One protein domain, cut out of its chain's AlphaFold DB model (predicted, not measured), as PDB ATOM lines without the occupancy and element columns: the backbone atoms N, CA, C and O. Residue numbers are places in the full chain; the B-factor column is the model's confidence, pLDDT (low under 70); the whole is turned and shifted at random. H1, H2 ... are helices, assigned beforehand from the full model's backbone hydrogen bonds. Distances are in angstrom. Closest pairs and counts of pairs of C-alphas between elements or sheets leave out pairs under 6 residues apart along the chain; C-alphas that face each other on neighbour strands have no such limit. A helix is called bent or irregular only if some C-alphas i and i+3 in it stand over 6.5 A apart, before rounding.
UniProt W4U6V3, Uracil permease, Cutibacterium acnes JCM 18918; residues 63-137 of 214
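AT A GLANCE: This is residues 63 to 137 of the 214 residues of the protein "Uracil permease" of Cutibacterium acnes JCM 18918 (UniProt W4U6V3). The model is an open, elongated frame: two long helices, H2 and H4, run in nearly opposite ways with an empty gap between them, short H3 forms the turn at one end, and short H1 sits in the gap near the other end. The long stretches of H2 and H4 between these ends stand free of each other, at residues 84 to 96 of H2 and 111 to 120 of H4. The printed part has 75 residues with four named helices, H1, H2, H3 and H4 in that order along the chain, and no named strand; its class is all helix. It is only just loose, close to extended, with a radius of gyration of the C-alphas of 16.6 A, and the C-alphas span 48 by 29 by 19 A.

HOW THE PARTS SIT: The first helix, H1, residues 63 to 71, touches two others. H2, residues 76 to 100, only just touches H1, with 3 pairs of C-alphas within 8 A, and it does so with residues 78 to 79 alone. The closest C-alphas of the two are those of Ala 66 and Val 79, 6.3 A apart. H1 and H2 run opposite ways at a steep tilt of 45 degrees. H3, residues 102 to 108, is close to H2 but not clearly touching it: their closest C-alphas, those of Ile 97 and Val 105, are 7.7 A apart. H2 and H3 run opposite ways at a steep tilt of 64 degrees. H3 touches no helix, and it is apart from H1. H4, residues 111 to 133, touches H1 with residues 124 to 128 alone, with 5 pairs of C-alphas within 8 A. The closest C-alphas of H1 and H4 are those of Gly 64 and Leu 125, 6.7 A apart, and the two helices run the same way at a steep tilt of 55 degrees. H4 is apart from H2 and from H3. In H1 and H2 every O i to N i+4 pair is within hydrogen-bond range, while in H3 2 of 3 such pairs are, and in H4 17 of 19.

IN THESE COORDINATES: H1 begins at C-alpha 63, (140.769, 112.496, 103.541), and measures 12.2 A from its first to its last C-alpha, that of Ala 71. H2, from Pro 76 to Ala 100, is the longest helix by residues, with 25 of them; it measures 36.1 A and ends at C-alpha 100, (113.724, 98.608, 99.832). H3, from Ser 102 to Val 108, measures 10.4 A. H4, from Pro 111 to Tyr 133, measures 32.6 A and ends at C-alpha 133, (152.181, 114.957, 111.754). H4 has a kink of 25 degrees near residue 127, and it is only just irregular: C-alphas 124 and 127 are 6.6 A apart.

THE WHOLE: The two C-alphas farthest apart are those of Ala 99 and Asp 137, 49.6 A, while the first and last printed C-alphas, those of Pro 63 and Asp 137, are 20.3 A apart. The printed part has no cut. The three links, H1 to H2 with 4 residues, H2 to H3 with 1 and H3 to H4 with 2, are tight. Residues 130 to 137, of which 130 to 133 belong to H4, stand free. The mean pLDDT of the printed part is 80.9; residues 74, 76, 134 and 136 are under 70. Among the helices, H3 has a mean pLDDT of 75, and H2 and H4 each have 84.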
ATOM      1  N   PRO A  63     139.382 112.057 103.708       80.75
ATOM      2  CA  PRO A  63     140.769 112.496 103.541       80.75
ATOM      3  C   PRO A  63     141.523 111.684 102.482       80.75
ATOM      4  O   PRO A  63     142.269 112.259 101.699       80.75
ATOM      5  N   GLY A  64     141.289 110.367 102.410       78.50
ATOM      6  CA  GLY A  64     141.877 109.510 101.372       78.50
ATOM      7  C   GLY A  64     141.361 109.829  99.964       78.50
ATOM      8  O   GLY A  64     142.100 109.741  98.989       78.50
ATOM      9  N   VAL A  65     140.104 110.267  99.848       80.06
ATOM     10  CA  VAL A  65     139.536 110.732  98.574       80.06
ATOM     11  C   VAL A  65     140.116 112.096  98.192       80.06
ATOM     12  O   VAL A  65     140.493 112.305  97.042       80.06
ATOM     13  N   ALA A  66     140.248 113.010  99.155       80.88
ATOM     14  CA  ALA A  66     140.827 114.329  98.928       80.88
ATOM     15  C   ALA A  66     142.280 114.231  98.442       80.88
ATOM     16  O   ALA A  66     142.633 114.873  97.456       80.88
ATOM     17  N   THR A  67     143.114 113.381  99.054       78.38
ATOM     18  CA  THR A  67     144.501 113.178  98.597       78.38
ATOM     19  C   THR A  67     144.574 112.615  97.177       78.38
ATOM     20  O   THR A  67     145.453 113.022  96.421       78.38
ATOM     21  N   ALA A  68     143.639 111.747  96.776       80.62
ATOM     22  CA  ALA A  68     143.556 111.243  95.404       80.62
ATOM     23  C   ALA A  68     143.170 112.341  94.389       80.62
ATOM     24  O   ALA A  68     143.733 112.400  93.293       80.62
ATOM     25  N   ILE A  69     142.258 113.246  94.759       81.44
ATOM     26  CA  ILE A  69     141.871 114.401  93.930       81.44
ATOM     27  C   ILE A  69     143.048 115.374  93.782       81.44
ATOM     28  O   ILE A  69     143.355 115.808  92.670       81.44
ATOM     29  N   TYR A  70     143.764 115.663  94.872       77.50
ATOM     30  CA  TYR A  70     144.953 116.519  94.833       77.50
ATOM     31  C   TYR A  70     146.095 115.900  94.019       77.50
ATOM     32  O   TYR A  70     146.753 116.607  93.258       77.50
ATOM     33  N   ALA A  71     146.292 114.580  94.098       76.69
ATOM     34  CA  ALA A  71     147.254 113.869  93.254       76.69
ATOM     35  C   ALA A  71     146.912 113.957  91.757       76.69
ATOM     36  O   ALA A  71     147.802 113.872  90.915       76.69
ATOM     37  N   SER A  72     145.637 114.174  91.430       75.50
ATOM     38  CA  SER A  72     145.144 114.352  90.060       75.50
ATOM     39  C   SER A  72     145.192 115.815  89.582       75.50
ATOM     40  O   SER A  72     144.721 116.113  88.489       75.50
ATOM     41  N   GLY A  73     145.751 116.739  90.379       71.56
ATOM     42  CA  GLY A  73     145.856 118.167  90.048       71.56
ATOM     43  C   GLY A  73     144.615 119.003  90.386       71.56
ATOM     44  O   GLY A  73     144.495 120.135  89.912       71.56
ATOM     45  N   GLY A  74     143.691 118.460  91.186       67.88
ATOM     46  CA  GLY A  74     142.457 119.138  91.581       67.88
ATOM     47  C   GLY A  74     142.687 120.331  92.512       67.88
ATOM     48  O   GLY A  74     143.579 120.332  93.362       67.88
ATOM     49  N   LYS A  75     141.856 121.362  92.358       75.94
ATOM     50  CA  LYS A  75     141.814 122.541  93.233       75.94
ATOM     51  C   LYS A  75     140.925 122.267  94.459       75.94
ATOM     52  O   LYS A  75     140.073 121.381  94.413       75.94
ATOM     53  N   PRO A  76     141.014 123.079  95.531       67.81
ATOM     54  CA  PRO A  76     140.114 122.967  96.689       67.81
ATOM     55  C   PRO A  76     138.618 123.055  96.328       67.81
ATOM     56  O   PRO A  76     137.774 122.476  97.011       67.81
ATOM     57  N   ASN A  77     138.288 123.736  95.223       75.81
ATOM     58  CA  ASN A  77     136.926 123.822  94.685       75.81
ATOM     59  C   ASN A  77     136.412 122.487  94.116       75.81
ATOM     60  O   ASN A  77     135.211 122.231  94.147       75.81
ATOM     61  N   ASP A  78     137.301 121.623  93.625       79.00
ATOM     62  CA  ASP A  78     136.916 120.315  93.090       79.00
ATOM     63  C   ASP A  78     136.587 119.348  94.235       79.00
ATOM     64  O   ASP A  78     135.684 118.521  94.125       79.00
ATOM     65  N   VAL A  79     137.260 119.506  95.381       80.12
ATOM     66  CA  VAL A  79     136.984 118.741  96.603       80.12
ATOM     67  C   VAL A  79     135.603 119.095  97.161       80.12
ATOM     68  O   VAL A  79     134.825 118.195  97.473       80.12
ATOM     69  N   SER A  80     135.248 120.382  97.239       79.12
ATOM     70  CA  SER A  80     133.912 120.793  97.696       79.12
ATOM     71  C   SER A  80     132.800 120.370  96.725       79.12
ATOM     72  O   SER A  80     131.741 119.926  97.177       79.12
ATOM     73  N   GLY A  81     133.053 120.412  95.412       82.31
ATOM     74  CA  GLY A  81     132.151 119.868  94.392       82.31
ATOM     75  C   GLY A  81     131.945 118.355  94.526       82.31
ATOM     76  O   GLY A  81     130.808 117.881  94.535       82.31
ATOM     77  N   ALA A  82     133.025 117.595  94.730       83.50
ATOM     78  CA  ALA A  82     132.955 116.156  94.971       83.50
ATOM     79  C   ALA A  82     132.176 115.823  96.255       83.50
ATOM     80  O   ALA A  82     131.351 114.908  96.250       83.50
ATOM     81  N   LEU A  83     132.372 116.589  97.338       83.62
ATOM     82  CA  LEU A  83     131.608 116.428  98.581       83.62
ATOM     83  C   LEU A  83     130.102 116.640  98.361       83.62
ATOM     84  O   LEU A  83     129.298 115.884  98.908       83.62
ATOM     85  N   LEU A  84     129.716 117.617  97.534       85.56
ATOM     86  CA  LEU A  84     128.315 117.855  97.175       85.56
ATOM     87  C   LEU A  84     127.742 116.660  96.394       85.56
ATOM     88  O   LEU A  84     126.689 116.136  96.760       85.56
ATOM     89  N   CYS A  85     128.457 116.167  95.377       88.44
ATOM     90  CA  CYS A  85     128.039 114.996  94.601       88.44
ATOM     91  C   CYS A  85     127.894 113.731  95.463       88.44
ATOM     92  O   CYS A  85     126.924 112.982  95.305       88.44
ATOM     93  N   VAL A  86     128.819 113.493  96.401       88.38
ATOM     94  CA  VAL A  86     128.719 112.363  97.338       88.38
ATOM     95  C   VAL A  86     127.522 112.539  98.270       88.38
ATOM     96  O   VAL A  86     126.760 111.590  98.451       88.38
ATOM     97  N   GLY A  87     127.303 113.739  98.814       85.88
ATOM     98  CA  GLY A  87     126.139 114.035  99.652       85.88
ATOM     99  C   GLY A  87     124.813 113.771  98.932       85.88
ATOM    100  O   GLY A  87     123.930 113.112  99.481       85.88
ATOM    101  N   LEU A  88     124.703 114.198  97.672       90.31
ATOM    102  CA  LEU A  88     123.528 113.938  96.838       90.31
ATOM    103  C   LEU A  88     123.338 112.436  96.572       90.31
ATOM    104  O   LEU A  88     122.229 111.918  96.676       90.31
ATOM    105  N   THR A  89     124.427 111.716  96.291       90.75
ATOM    106  CA  THR A  89     124.398 110.261  96.073       90.75
ATOM    107  C   THR A  89     123.946 109.513  97.329       90.75
ATOM    108  O   THR A  89     123.137 108.590  97.242       90.75
ATOM    109  N   LEU A  90     124.419 109.924  98.509       87.62
ATOM    110  CA  LEU A  90     124.000 109.350  99.790       87.62
ATOM    111  C   LEU A  90     122.524 109.633 100.088       87.62
ATOM    112  O   LEU A  90     121.832 108.746 100.583       87.62
ATOM    113  N   LEU A  91     122.024 110.822  99.739       87.25
ATOM    114  CA  LEU A  91     120.607 111.164  99.864       87.25
ATOM    115  C   LEU A  91     119.740 110.259  98.979       87.25
ATOM    116  O   LEU A  91     118.761 109.686  99.456       87.25
ATOM    117  N   ILE A  92     120.132 110.068  97.716       90.69
ATOM    118  CA  ILE A  92     119.443 109.163  96.785       90.69
ATOM    119  C   ILE A  92     119.469 107.725  97.319       90.69
ATOM    120  O   ILE A  92     118.433 107.063  97.365       90.69
ATOM    121  N   CYS A  93     120.628 107.253  97.783       87.69
ATOM    122  CA  CYS A  93     120.768 105.930  98.389       87.69
ATOM    123  C   CYS A  93     119.852 105.765  99.614       87.69
ATOM    124  O   CYS A  93     119.182 104.743  99.749       87.69
ATOM    125  N   GLY A  94     119.746 106.793 100.462       84.25
ATOM    126  CA  GLY A  94     118.834 106.814 101.605       84.25
ATOM    127  C   GLY A  94     117.370 106.633 101.200       84.25
ATOM    128  O   GLY A  94     116.679 105.792 101.772       84.25
ATOM    129  N   ILE A  95     116.914 107.346 100.164       86.12
ATOM    130  CA  ILE A  95     115.548 107.209  99.629       86.12
ATOM    131  C   ILE A  95     115.315 105.794  99.078       86.12
ATOM    132  O   ILE A  95     114.280 105.181  99.350       86.12
ATOM    133  N   ILE A  96     116.287 105.242  98.347       86.19
ATOM    134  CA  ILE A  96     116.203 103.881  97.798       86.19
ATOM    135  C   ILE A  96     116.098 102.847  98.926       86.19
ATOM    136  O   ILE A  96     115.262 101.946  98.865       86.19
ATOM    137  N   ILE A  97     116.907 102.978  99.980       85.75
ATOM    138  CA  ILE A  97     116.881 102.067 101.133       85.75
ATOM    139  C   ILE A  97     115.553 102.181 101.891       85.75
ATOM    140  O   ILE A  97     115.000 101.159 102.308       85.75
ATOM    141  N   GLN A  98     115.009 103.395 102.024       81.50
ATOM    142  CA  GLN A  98     113.702 103.624 102.639       81.50
ATOM    143  C   GLN A  98     112.594 102.848 101.906       81.50
ATOM    144  O   GLN A  98     111.703 102.305 102.559       81.50
ATOM    145  N   ALA A  99     112.683 102.740 100.575       80.62
ATOM    146  CA  ALA A  99     111.762 101.954  99.752       80.62
ATOM    147  C   ALA A  99     112.047 100.435  99.780       80.62
ATOM    148  O   ALA A  99     111.114  99.635  99.745       80.62
ATOM    149  N   ALA A 100     113.316 100.020  99.860       81.00
ATOM    150  CA  ALA A 100     113.724  98.608  99.832       81.00
ATOM    151  C   ALA A 100     113.501  97.856 101.164       81.00
ATOM    152  O   ALA A 100     113.433  96.625 101.184       81.00
ATOM    153  N   GLY A 101     113.366  98.577 102.281       74.88
ATOM    154  CA  GLY A 101     113.101  98.009 103.604       74.88
ATOM    155  C   GLY A 101     114.334  97.412 104.305       74.88
ATOM    156  O   GLY A 101     115.322  97.000 103.696       74.88
ATOM    157  N   SER A 102     114.274  97.326 105.638       70.00
ATOM    158  CA  SER A 102     115.422  96.994 106.508       70.00
ATOM    159  C   SER A 102     115.987  95.576 106.329       70.00
ATOM    160  O   SER A 102     117.165  95.331 106.592       70.00
ATOM    161  N   ARG A 103     115.178  94.624 105.844       71.75
ATOM    162  CA  ARG A 103     115.606  93.227 105.635       71.75
ATOM    163  C   ARG A 103     116.628  93.066 104.512       71.75
ATOM    164  O   ARG A 103     117.464  92.169 104.597       71.75
ATOM    165  N   VAL A 104     116.572  93.911 103.481       72.31
ATOM    166  CA  VAL A 104     117.511  93.841 102.350       72.31
ATOM    167  C   VAL A 104     118.902  94.286 102.800       72.31
ATOM    168  O   VAL A 104     119.891  93.624 102.495       72.31
ATOM    169  N   VAL A 105     118.973  95.327 103.633       75.69
ATOM    170  CA  VAL A 105     120.237  95.875 104.148       75.69
ATOM    171  C   VAL A 105     121.001  94.850 104.985       75.69
ATOM    172  O   VAL A 105     122.183  94.629 104.741       75.69
ATOM    173  N   HIS A 106     120.335  94.151 105.910       72.31
ATOM    174  CA  HIS A 106     120.996  93.135 106.744       72.31
ATOM    175  C   HIS A 106     121.523  91.927 105.956       72.31
ATOM    176  O   HIS A 106     122.426  91.239 106.431       72.31
ATOM    177  N   LYS A 107     120.974  91.660 104.764       78.44
ATOM    178  CA  LYS A 107     121.432  90.570 103.891       78.44
ATOM    179  C   LYS A 107     122.616  90.991 103.018       78.44
ATOM    180  O   LYS A 107     123.490  90.172 102.758       78.44
ATOM    181  N   VAL A 108     122.637  92.253 102.581       81.12
ATOM    182  CA  VAL A 108     123.700  92.822 101.735       81.12
ATOM    183  C   VAL A 108     124.926  93.225 102.557       81.12
ATOM    184  O   VAL A 108     126.051  93.050 102.100       81.12
ATOM    185  N   LEU A 109     124.725  93.724 103.780       77.44
ATOM    186  CA  LEU A 109     125.782  94.205 104.671       77.44
ATOM    187  C   LEU A 109     125.858  93.349 105.946       77.44
ATOM    188  O   LEU A 109     125.470  93.809 107.025       77.44
ATOM    189  N   PRO A 110     126.349  92.096 105.862       82.69
ATOM    190  CA  PRO A 110     126.615  91.314 107.058       82.69
ATOM    191  C   PRO A 110     127.696  92.011 107.909       82.69
ATOM    192  O   PRO A 110     128.583  92.676 107.362       82.69
ATOM    193  N   PRO A 111     127.677  91.831 109.243       83.81
ATOM    194  CA  PRO A 111     128.568  92.535 110.173       83.81
ATOM    195  C   PRO A 111     130.063  92.325 109.883       83.81
ATOM    196  O   PRO A 111     130.888  93.174 110.205       83.81
ATOM    197  N   THR A 112     130.423  91.219 109.228       86.31
ATOM    198  CA  THR A 112     131.795  90.952 108.777       86.31
ATOM    199  C   THR A 112     132.275  91.977 107.751       86.31
ATOM    200  O   THR A 112     133.423  92.407 107.800       86.31
ATOM    201  N   VAL A 113     131.403  92.381 106.824       88.19
ATOM    202  CA  VAL A 113     131.756  93.292 105.727       88.19
ATOM    203  C   VAL A 113     131.832  94.719 106.243       88.19
ATOM    204  O   VAL A 113     132.796  95.421 105.955       88.19
ATOM    205  N   THR A 114     130.866  95.141 107.058       87.00
ATOM    206  CA  THR A 114     130.888  96.490 107.638       87.00
ATOM    207  C   THR A 114     132.089  96.678 108.565       87.00
ATOM    208  O   THR A 114     132.751  97.710 108.485       87.00
ATOM    209  N   GLY A 115     132.449  95.665 109.362       86.81
ATOM    210  CA  GLY A 115     133.670  95.681 110.173       86.81
ATOM    211  C   GLY A 115     134.951  95.760 109.334       86.81
ATOM    212  O   GLY A 115     135.817  96.588 109.618       86.81
ATOM    213  N   ALA A 116     135.053  94.955 108.270       88.00
ATOM    214  CA  ALA A 116     136.205  94.976 107.366       88.00
ATOM    215  C   ALA A 116     136.369  96.334 106.661       88.00
ATOM    216  O   ALA A 116     137.477  96.862 106.599       88.00
ATOM    217  N   VAL A 117     135.271  96.934 106.187       88.88
ATOM    218  CA  VAL A 117     135.287  98.256 105.540       88.88
ATOM    219  C   VAL A 117     135.733  99.344 106.520       88.88
ATOM    220  O   VAL A 117     136.579 100.163 106.171       88.88
ATOM    221  N   VAL A 118     135.236  99.334 107.762       87.69
ATOM    222  CA  VAL A 118     135.641 100.317 108.785       87.69
ATOM    223  C   VAL A 118     137.124 100.176 109.149       87.69
ATOM    224  O   VAL A 118     137.820 101.188 109.244       87.69
ATOM    225  N   MET A 119     137.640  98.949 109.292       89.19
ATOM    226  CA  MET A 119     139.076  98.723 109.513       89.19
ATOM    227  C   MET A 119     139.927  99.211 108.338       89.19
ATOM    228  O   MET A 119     140.965  99.834 108.553       89.19
ATOM    229  N   LEU A 120     139.482  98.968 107.101       89.06
ATOM    230  CA  LEU A 120     140.193  99.400 105.899       89.06
ATOM    231  C   LEU A 120     140.252 100.926 105.799       89.06
ATOM    232  O   LEU A 120     141.316 101.467 105.500       89.06
ATOM    233  N   ILE A 121     139.153 101.622 106.109       88.38
ATOM    234  CA  ILE A 121     139.136 103.090 106.191       88.38
ATOM    235  C   ILE A 121     140.167 103.560 107.226       88.38
ATOM    236  O   ILE A 121     141.013 104.390 106.906       88.38
ATOM    237  N   GLY A 122     140.175 102.984 108.433       86.69
ATOM    238  CA  GLY A 122     141.158 103.331 109.466       86.69
ATOM    239  C   GLY A 122     142.610 103.110 109.024       86.69
ATOM    240  O   GLY A 122     143.460 103.981 109.216       86.69
ATOM    241  N   PHE A 123     142.894 101.981 108.371       86.62
ATOM    242  CA  PHE A 123     144.232 101.661 107.871       86.62
ATOM    243  C   PHE A 123     144.676 102.596 106.736       86.62
ATOM    244  O   PHE A 123     145.838 102.993 106.682       86.62
ATOM    245  N   ASN A 124     143.753 103.008 105.860       86.88
ATOM    246  CA  ASN A 124     144.039 103.965 104.792       86.88
ATOM    247  C   ASN A 124     144.391 105.366 105.331       86.88
ATOM    248  O   ASN A 124     145.143 106.101 104.695       86.88
ATOM    249  N   LEU A 125     143.912 105.719 106.528       82.44
ATOM    250  CA  LEU A 125     144.201 107.005 107.166       82.44
ATOM    251  C   LEU A 125     145.550 107.040 107.885       82.44
ATOM    252  O   LEU A 125     146.128 108.119 108.022       82.44
ATOM    253  N   ALA A 126     146.078 105.888 108.305       82.75
ATOM    254  CA  ALA A 126     147.382 105.792 108.958       82.75
ATOM    255  C   ALA A 126     148.514 106.519 108.191       82.75
ATOM    256  O   ALA A 126     149.199 107.342 108.806       82.75
ATOM    257  N   PRO A 127     148.707 106.321 106.867       79.75
ATOM    258  CA  PRO A 127     149.747 107.033 106.124       79.75
ATOM    259  C   PRO A 127     149.472 108.533 105.963       79.75
ATOM    260  O   PRO A 127     150.423 109.308 105.877       79.75
ATOM    261  N   VAL A 128     148.205 108.960 105.922       80.00
ATOM    262  CA  VAL A 128     147.843 110.385 105.820       80.00
ATOM    263  C   VAL A 128     148.260 111.111 107.097       80.00
ATOM    264  O   VAL A 128     148.972 112.108 107.037       80.00
ATOM    265  N   VAL A 129     147.910 110.550 108.255       74.44
ATOM    266  CA  VAL A 129     148.291 111.097 109.564       74.44
ATOM    267  C   VAL A 129     149.812 111.066 109.744       74.44
ATOM    268  O   VAL A 129     150.394 112.063 110.162       74.44
ATOM    269  N   ALA A 130     150.484 109.972 109.369       78.19
ATOM    270  CA  ALA A 130     151.939 109.885 109.469       78.19
ATOM    271  C   ALA A 130     152.638 110.992 108.663       78.19
ATOM    272  O   ALA A 130     153.507 111.675 109.196       78.19
ATOM    273  N   LYS A 131     152.224 111.229 107.411       76.69
ATOM    274  CA  LYS A 131     152.819 112.272 106.560       76.69
ATOM    275  C   LYS A 131     152.534 113.690 107.047       76.69
ATOM    276  O   LYS A 131     153.391 114.550 106.883       76.69
ATOM    277  N   THR A 132     151.359 113.938 107.623       76.81
ATOM    278  CA  THR A 132     151.001 115.276 108.108       76.81
ATOM    279  C   THR A 132     151.660 115.614 109.444       76.81
ATOM    280  O   THR A 132     152.095 116.744 109.623       76.81
ATOM    281  N   TYR A 133     151.758 114.662 110.378       72.12
ATOM    282  CA  TYR A 133     152.181 114.957 111.754       72.12
ATOM    283  C   TYR A 133     153.660 114.663 112.053       72.12
ATOM    284  O   TYR A 133     154.220 115.306 112.939       72.12
ATOM    285  N   TRP A 134     154.328 113.751 111.330       66.94
ATOM    286  CA  TRP A 134     155.773 113.519 111.514       66.94
ATOM    287  C   TRP A 134     156.673 114.746 111.287       66.94
ATOM    288  O   TRP A 134     157.603 114.910 112.074       66.94
ATOM    289  N   PRO A 135     156.457 115.600 110.267       73.38
ATOM    290  CA  PRO A 135     157.381 116.701 109.993       73.38
ATOM    291  C   PRO A 135     157.177 117.936 110.884       73.38
ATOM    292  O   PRO A 135     158.057 118.789 110.916       73.38
ATOM    293  N   THR A 136     156.044 118.060 111.583       67.94
ATOM    294  CA  THR A 136     155.702 119.278 112.341       67.94
ATOM    295  C   THR A 136     156.024 119.155 113.831       67.94
ATOM    296  O   THR A 136     156.650 120.058 114.367       67.94
ATOM    297  N   ASP A 137     155.684 118.035 114.490       71.00
ATOM    298  CA  ASP A 137     155.864 117.872 115.945       71.00
ATOM    299  C   ASP A 137     156.073 116.398 116.349       71.00
ATOM    300  O   ASP A 137     155.202 115.741 116.933       71.00
TER     301      ASP A 137